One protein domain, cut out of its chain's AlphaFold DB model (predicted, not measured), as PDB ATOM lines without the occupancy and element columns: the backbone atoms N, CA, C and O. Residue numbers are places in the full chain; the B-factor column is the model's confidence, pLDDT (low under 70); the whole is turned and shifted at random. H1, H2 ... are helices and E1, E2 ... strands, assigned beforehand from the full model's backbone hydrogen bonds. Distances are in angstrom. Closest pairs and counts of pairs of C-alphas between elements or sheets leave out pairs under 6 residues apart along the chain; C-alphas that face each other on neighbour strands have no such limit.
ATOM      1  N   GLU A   8     -17.402 -16.127  27.655       92.50
ATOM      2  CA  GLU A   8     -17.009 -16.982  28.773       92.50
ATOM      3  C   GLU A   8     -16.792 -18.442  28.345       92.50
ATOM      4  O   GLU A   8     -15.947 -19.116  28.935       92.50
ATOM      5  N   ASP A   9     -17.440 -18.904  27.270       93.88
ATOM      6  CA  ASP A   9     -17.308 -20.278  26.761       93.88
ATOM      7  C   ASP A   9     -15.897 -20.588  26.224       93.88
ATOM      8  O   ASP A   9     -15.520 -21.747  26.046       93.88
ATOM      9  N   PHE A  10     -15.074 -19.561  25.981       95.38
ATOM     10  CA  PHE A  10     -13.675 -19.723  25.566       95.38
ATOM     11  C   PHE A  10     -12.705 -19.923  26.746       95.38
ATOM     12  O   PHE A  10     -11.493 -20.090  26.527       95.38
ATOM     13  N   MET A  11     -13.210 -19.913  27.984       95.81
ATOM     14  CA  MET A  11     -12.440 -20.099  29.213       95.81
ATOM     15  C   MET A  11     -12.572 -21.537  29.731       95.81
ATOM     16  O   MET A  11     -13.646 -21.982  30.115       95.81
ATOM     17  N   VAL A  12     -11.455 -22.265  29.799       96.25
ATOM     18  CA  VAL A  12     -11.412 -23.642  30.320       96.25
ATOM     19  C   VAL A  12     -10.960 -23.599  31.778       96.25
ATOM     20  O   VAL A  12      -9.762 -23.563  32.063       96.25
ATOM     21  N   HIS A  13     -11.907 -23.553  32.716       93.19
ATOM     22  CA  HIS A  13     -11.621 -23.327  34.139       93.19
ATOM     23  C   HIS A  13     -10.767 -24.431  34.777       93.19
ATOM     24  O   HIS A  13      -9.898 -24.141  35.602       93.19
ATOM     25  N   GLU A  14     -10.970 -25.680  34.372       96.81
ATOM     26  CA  GLU A  14     -10.240 -26.846  34.873       96.81
ATOM     27  C   GLU A  14      -8.793 -26.870  34.371       96.81
ATOM     28  O   GLU A  14      -7.901 -27.380  35.051       96.81
ATOM     29  N   ILE A  15      -8.551 -26.316  33.177       96.38
ATOM     30  CA  ILE A  15      -7.241 -26.298  32.519       96.38
ATOM     31  C   ILE A  15      -6.993 -24.914  31.891       96.38
ATOM     32  O   ILE A  15      -7.033 -24.760  30.666       96.38
ATOM     33  N   PRO A  16      -6.677 -23.886  32.704       93.81
ATOM     34  CA  PRO A  16      -6.687 -22.496  32.250       93.81
ATOM     35  C   PRO A  16      -5.786 -22.191  31.050       93.81
ATOM     36  O   PRO A  16      -6.118 -21.318  30.252       93.81
ATOM     37  N   PHE A  17      -4.670 -22.908  30.875       95.31
ATOM     38  CA  PHE A  17      -3.745 -22.673  29.758       95.31
ATOM     39  C   PHE A  17      -4.301 -23.083  28.384       95.31
ATOM     40  O   PHE A  17      -3.746 -22.663  27.370       95.31
ATOM     41  N   LEU A  18      -5.374 -23.881  28.341       95.88
ATOM     42  CA  LEU A  18      -6.090 -24.214  27.105       95.88
ATOM     43  C   LEU A  18      -7.131 -23.154  26.720       95.88
ATOM     44  O   LEU A  18      -7.679 -23.216  25.622       95.88
ATOM     45  N   SER A  19      -7.390 -22.175  27.594       96.56
ATOM     46  CA  SER A  19      -8.325 -21.085  27.310       96.56
ATOM     47  C   SER A  19      -7.833 -20.235  26.140       96.56
ATOM     48  O   SER A  19      -6.651 -19.883  26.052       96.56
ATOM     49  N   SER A  20      -8.754 -19.843  25.262       95.75
ATOM     50  CA  SER A  20      -8.437 -19.003  24.109       95.75
ATOM     51  C   SER A  20      -8.749 -17.545  24.413       95.75
ATOM     52  O   SER A  20      -9.900 -17.155  24.556       95.75
ATOM     53  N   ARG A  21      -7.718 -16.695  24.443       92.00
ATOM     54  CA  ARG A  21      -7.894 -15.238  24.604       92.00
ATOM     55  C   ARG A  21      -8.348 -14.531  23.323       92.00
ATOM     56  O   ARG A  21      -8.607 -13.330  23.342       92.00
ATOM     57  N   GLY A  22      -8.383 -15.257  22.206       93.31
ATOM     58  CA  GLY A  22      -8.591 -14.691  20.880       93.31
ATOM     59  C   GLY A  22      -7.409 -13.851  20.382       93.31
ATOM     60  O   GLY A  22      -6.480 -13.503  21.109       93.31
ATOM     61  N   MET A  23      -7.440 -13.529  19.092       93.12
ATOM     62  CA  MET A  23      -6.490 -12.620  18.449       93.12
ATOM     63  C   MET A  23      -7.204 -11.792  17.384       93.12
ATOM     64  O   MET A  23      -8.241 -12.186  16.853       93.12
ATOM     65  N   ARG A  24      -6.626 -10.639  17.039       93.19
ATOM     66  CA  ARG A  24      -7.076  -9.848  15.890       93.19
ATOM     67  C   ARG A  24      -6.488 -10.413  14.600       93.19
ATOM     68  O   ARG A  24      -5.337 -10.844  14.565       93.19
ATOM     69  N   ARG A  25      -7.265 -10.348  13.520       92.31
ATOM     70  CA  ARG A  25      -6.850 -10.758  12.177       92.31
ATOM     71  C   ARG A  25      -7.407  -9.786  11.144       92.31
ATOM     72  O   ARG A  25      -8.489  -9.241  11.335       92.31
ATOM     73  N   ILE A  26      -6.657  -9.555  10.068       93.19
ATOM     74  CA  ILE A  26      -7.133  -8.724   8.959       93.19
ATOM     75  C   ILE A  26      -8.360  -9.376   8.310       93.19
ATOM     76  O   ILE A  26      -8.360 -10.583   8.072       93.19
ATOM     77  N   LEU A  27      -9.391  -8.576   8.034       93.31
ATOM     78  CA  LEU A  27     -10.619  -9.049   7.386       93.31
ATOM     79  C   LEU A  27     -10.443  -9.163   5.869       93.31
ATOM     80  O   LEU A  27     -10.871 -10.137   5.263       93.31
ATOM     81  N   ILE A  28      -9.763  -8.185   5.265       94.75
ATOM     82  CA  ILE A  28      -9.479  -8.146   3.830       94.75
ATOM     83  C   ILE A  28      -7.975  -8.298   3.637       94.75
ATOM     84  O   ILE A  28      -7.181  -7.525   4.179       94.75
ATOM     85  N   SER A  29      -7.581  -9.312   2.867       94.50
ATOM     86  CA  SER A  29      -6.179  -9.545   2.534       94.50
ATOM     87  C   SER A  29      -5.750  -8.671   1.353       94.50
ATOM     88  O   SER A  29      -6.382  -8.738   0.298       94.50
ATOM     89  N   PRO A  30      -4.674  -7.873   1.470       95.19
ATOM     90  CA  PRO A  30      -4.124  -7.159   0.330       95.19
ATOM     91  C   PRO A  30      -3.451  -8.142  -0.636       95.19
ATOM     92  O   PRO A  30      -2.363  -8.653  -0.360       95.19
ATOM     93  N   VAL A  31      -4.073  -8.363  -1.794       96.62
ATOM     94  CA  VAL A  31      -3.469  -9.119  -2.897       96.62
ATOM     95  C   VAL A  31      -2.450  -8.229  -3.597       96.62
ATOM     96  O   VAL A  31      -2.783  -7.149  -4.083       96.62
ATOM     97  N   ARG A  32      -1.188  -8.659  -3.635       97.12
ATOM     98  CA  ARG A  32      -0.094  -7.885  -4.240       97.12
ATOM     99  C   ARG A  32       0.466  -8.593  -5.460       97.12
ATOM    100  O   ARG A  32       0.428  -9.819  -5.539       97.12
ATOM    101  N   ASN A  33       1.049  -7.814  -6.370       97.25
ATOM    102  CA  ASN A  33       1.778  -8.318  -7.538       97.25
ATOM    103  C   ASN A  33       0.960  -9.302  -8.388       97.25
ATOM    104  O   ASN A  33       1.511 -10.294  -8.869       97.25
ATOM    105  N   ILE A  34      -0.346  -9.053  -8.534       96.56
ATOM    106  CA  ILE A  34      -1.204  -9.915  -9.337       96.56
ATOM    107  C   ILE A  34      -0.784  -9.827 -10.807       96.56
ATOM    108  O   ILE A  34      -0.720  -8.752 -11.400       96.56
ATOM    109  N   ARG A  35      -0.460 -10.978 -11.380       98.00
ATOM    110  CA  ARG A  35      -0.199 -11.177 -12.802       98.00
ATOM    111  C   ARG A  35      -1.057 -12.332 -13.265       98.00
ATOM    112  O   ARG A  35      -1.221 -13.310 -12.534       98.00
ATOM    113  N   TRP A  36      -1.569 -12.220 -14.477       97.19
ATOM    114  CA  TRP A  36      -2.406 -13.247 -15.059       97.19
ATOM    115  C   TRP A  36      -2.099 -13.416 -16.541       97.19
ATOM    116  O   TRP A  36      -1.643 -12.479 -17.200       97.19
ATOM    117  N   LYS A  37      -2.331 -14.623 -17.047       97.81
ATOM    118  CA  LYS A  37      -2.372 -14.910 -18.481       97.81
ATOM    119  C   LYS A  37      -3.424 -15.981 -18.744       97.81
ATOM    120  O   LYS A  37      -3.593 -16.885 -17.925       97.81
ATOM    121  N   MET A  38      -4.109 -15.869 -19.875       97.25
ATOM    122  CA  MET A  38      -4.911 -16.970 -20.402       97.25
ATOM    123  C   MET A  38      -3.992 -17.942 -21.135       97.25
ATOM    124  O   MET A  38      -3.088 -17.510 -21.853       97.25
ATOM    125  N   ASP A  39      -4.219 -19.230 -20.929       95.00
ATOM    126  CA  ASP A  39      -3.512 -20.325 -21.583       95.00
ATOM    127  C   ASP A  39      -4.555 -21.345 -22.041       95.00
ATOM    128  O   ASP A  39      -5.079 -22.112 -21.237       95.00
ATOM    129  N   GLU A  40      -4.945 -21.257 -23.313       93.12
ATOM    130  CA  GLU A  40      -6.087 -21.981 -23.883       93.12
ATOM    131  C   GLU A  40      -7.366 -21.806 -23.037       93.12
ATOM    132  O   GLU A  40      -7.948 -20.720 -23.009       93.12
ATOM    133  N   ASN A  41      -7.785 -22.855 -22.322       92.94
ATOM    134  CA  ASN A  41      -8.969 -22.878 -21.459       92.94
ATOM    135  C   ASN A  41      -8.635 -22.715 -19.966       92.94
ATOM    136  O   ASN A  41      -9.477 -22.987 -19.111       92.94
ATOM    137  N   ALA A  42      -7.414 -22.289 -19.634       93.38
ATOM    138  CA  ALA A  42      -6.951 -22.092 -18.269       93.38
ATOM    139  C   ALA A  42      -6.553 -20.634 -18.001       93.38
ATOM    140  O   ALA A  42      -6.090 -19.903 -18.878       93.38
ATOM    141  N   LEU A  43      -6.698 -20.220 -16.743       93.88
ATOM    142  CA  LEU A  43      -6.202 -18.947 -16.233       93.88
ATOM    143  C   LEU A  43      -4.993 -19.219 -15.336       93.88
ATOM    144  O   LEU A  43      -5.136 -19.780 -14.249       93.88
ATOM    145  N   LEU A  44      -3.804 -18.785 -15.754       96.12
ATOM    146  CA  LEU A  44      -2.627 -18.823 -14.890       96.12
ATOM    147  C   LEU A  44      -2.569 -17.541 -14.056       96.12
ATOM    148  O   LEU A  44      -2.397 -16.452 -14.606       96.12
ATOM    149  N   LEU A  45      -2.653 -17.682 -12.731       96.31
ATOM    150  CA  LEU A  45      -2.558 -16.588 -11.764       96.31
ATOM    151  C   LEU A  45      -1.255 -16.660 -10.962       96.31
ATOM    152  O   LEU A  45      -0.882 -17.704 -10.438       96.31
ATOM    153  N   SER A  46      -0.591 -15.517 -10.808       98.00
ATOM    154  CA  SER A  46       0.551 -15.330  -9.910       98.00
ATOM    155  C   SER A  46       0.277 -14.124  -9.023       98.00
ATOM    156  O   SER A  46       0.029 -13.036  -9.529       98.00
ATOM    157  N   PHE A  47       0.371 -14.282  -7.709       97.81
ATOM    158  CA  PHE A  47       0.114 -13.215  -6.740       97.81
ATOM    159  C   PHE A  47       0.892 -13.458  -5.443       97.81
ATOM    160  O   PHE A  47       1.442 -14.535  -5.216       97.81
ATOM    161  N   SER A  48       0.952 -12.448  -4.579       98.19
ATOM    162  CA  SER A  48       1.536 -12.541  -3.239       98.19
ATOM    163  C   SER A  48       0.482 -12.235  -2.181       98.19
ATOM    164  O   SER A  48      -0.243 -11.244  -2.299       98.19
ATOM    165  N   LEU A  49       0.439 -13.059  -1.132       97.44
ATOM    166  CA  LEU A  49      -0.437 -12.880   0.024       97.44
ATOM    167  C   LEU A  49       0.388 -12.712   1.312       97.44
ATOM    168  O   LEU A  49       1.467 -13.299   1.431       97.44
ATOM    169  N   PRO A  50      -0.100 -11.936   2.297       96.06
ATOM    170  CA  PRO A  50       0.481 -11.902   3.633       96.06
ATOM    171  C   PRO A  50       0.456 -13.274   4.315       96.06
ATOM    172  O   PRO A  50      -0.387 -14.124   4.022       96.06
ATOM    173  N   LYS A  51       1.345 -13.458   5.300       93.75
ATOM    174  CA  LYS A  51       1.341 -14.652   6.154       93.75
ATOM    175  C   LYS A  51      -0.035 -14.854   6.789       93.75
ATOM    176  O   LYS A  51      -0.657 -13.910   7.269       93.75
ATOM    177  N   GLY A  52      -0.480 -16.105   6.799       93.69
ATOM    178  CA  GLY A  52      -1.782 -16.498   7.318       93.69
ATOM    179  C   GLY A  52      -2.915 -16.422   6.296       93.69
ATOM    180  O   GLY A  52      -3.937 -17.040   6.546       93.69
ATOM    181  N   CYS A  53      -2.776 -15.745   5.155       95.75
ATOM    182  CA  CYS A  53      -3.817 -15.725   4.121       95.75
ATOM    183  C   CYS A  53      -3.705 -16.932   3.178       95.75
ATOM    184  O   CYS A  53      -2.604 -17.333   2.809       95.75
ATOM    185  N   TYR A  54      -4.849 -17.488   2.772       94.62
ATOM    186  CA  TYR A  54      -4.914 -18.696   1.950       94.62
ATOM    187  C   TYR A  54      -5.211 -18.358   0.488       94.62
ATOM    188  O   TYR A  54      -6.105 -17.563   0.198       94.62
ATOM    189  N   ALA A  55      -4.484 -18.997  -0.433       95.12
ATOM    190  CA  ALA A  55      -4.701 -18.851  -1.872       95.12
ATOM    191  C   ALA A  55      -6.105 -19.311  -2.292       95.12
ATOM    192  O   ALA A  55      -6.739 -18.657  -3.110       95.12
ATOM    193  N   THR A  56      -6.630 -20.370  -1.672       95.19
ATOM    194  CA  THR A  56      -7.982 -20.888  -1.933       95.19
ATOM    195  C   THR A  56      -9.076 -19.873  -1.606       95.19
ATOM    196  O   THR A  56     -10.047 -19.766  -2.348       95.19
ATOM    197  N   SER A  57      -8.906 -19.055  -0.558       94.50
ATOM    198  CA  SER A  57      -9.831 -17.950  -0.270       94.50
ATOM    199  C   SER A  57      -9.842 -16.901  -1.382       94.50
ATOM    200  O   SER A  57     -10.894 -16.341  -1.664       94.50
ATOM    201  N   LEU A  58      -8.699 -16.645  -2.031       94.62
ATOM    202  CA  LEU A  58      -8.645 -15.766  -3.201       94.62
ATOM    203  C   LEU A  58      -9.285 -16.433  -4.425       94.62
ATOM    204  O   LEU A  58     -10.093 -15.803  -5.100       94.62
ATOM    205  N   LEU A  59      -8.959 -17.699  -4.698       95.19
ATOM    206  CA  LEU A  59      -9.500 -18.446  -5.841       95.19
ATOM    207  C   LEU A  59     -11.024 -18.556  -5.792       95.19
ATOM    208  O   LEU A  59     -11.676 -18.372  -6.819       95.19
ATOM    209  N   ARG A  60     -11.603 -18.738  -4.600       95.44
ATOM    210  CA  ARG A  60     -13.056 -18.711  -4.388       95.44
ATOM    211  C   ARG A  60     -13.716 -17.462  -4.976       95.44
ATOM    212  O   ARG A  60     -14.822 -17.553  -5.510       95.44
ATOM    213  N   GLU A  61     -13.048 -16.310  -4.919       93.81
ATOM    214  CA  GLU A  61     -13.586 -15.058  -5.453       93.81
ATOM    215  C   GLU A  61     -13.590 -14.979  -6.981       93.81
ATOM    216  O   GLU A  61     -14.364 -14.199  -7.531       93.81
ATOM    217  N   PHE A  62     -12.811 -15.817  -7.665       92.50
ATOM    218  CA  PHE A  62     -12.806 -15.922  -9.125       92.50
ATOM    219  C   PHE A  62     -13.632 -17.108  -9.628       92.50
ATOM    220  O   PHE A  62     -14.406 -16.959 -10.567       92.50
ATOM    221  N   MET A  63     -13.481 -18.277  -9.005       93.12
ATOM    222  CA  MET A  63     -14.001 -19.542  -9.534       93.12
ATOM    223  C   MET A  63     -15.479 -19.774  -9.217       93.12
ATOM    224  O   MET A  63     -16.144 -20.488  -9.958       93.12
ATOM    225  N   LYS A  64     -15.997 -19.186  -8.126       94.44
ATOM    226  CA  LYS A  64     -17.422 -19.240  -7.736       94.44
ATOM    227  C   LYS A  64     -18.033 -20.656  -7.786       94.44
ATOM    228  O   LYS A  64     -19.169 -20.837  -8.209       94.44
TER     229      LYS A  64
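This is residues 8 to 64 of the 70 residues of the protein "tRNA pseudouridine(13) synthase TruD" of Thermoplasmatales archaeon (UniProt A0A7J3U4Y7). A long tail with no named element, residues 8 to 31, runs out from a small head made of a two-strand hairpin, E1 and E2, after which the chain folds back into one short helix, H1. The tail, turned back on itself at its far end, and the hairpin, whose tip at residues 38 to 43 sticks out at the opposite end, make the length. The printed part has 57 residues, with E1, E2 and H1 in that order along the chain and the strands antiparallel. The class is mixed, helices and strands, though under half of the residues are in named elements. The whole is extended, with a radius of gyration of the C-alphas of 18.5 A and spans of 59 by 20 by 15 A.

The printed part begins at Glu 8, C-alpha at (-17.009, -16.982, 28.773). Strand E1, residues 32 to 39, begins at C-alpha 32 (-0.094, -7.885, -4.240) and is 21.6 A long. Strand E2, residues 42 to 48, is 19.7 A long. Helix H1, residues 55 to 63, spans 12.1 A and ends at C-alpha 63 (-14.001, -19.542, -9.534).

E1 and E2 are a hairpin with a tight link of 2 residues, their directions 167 degrees apart. N 35 and O 46 are 2.8 A apart and N 44 and O 37 2.9 A, both within hydrogen-bond range. The C-alphas of 34 and 47, which face each other, are 4.4 A apart. A short link of 6 residues joins E2 to H1. E1 and H1 are apart. In H1, 3 of 5 O i to N i+4 pairs are within hydrogen-bond range.

The two C-alphas farthest apart, those of Glu 14 and Glu 40, are 59.1 A apart. The printed part has no cut, and neither link between named elements is long. The mean pLDDT of the printed part is 95.1, and no printed residue is under 70.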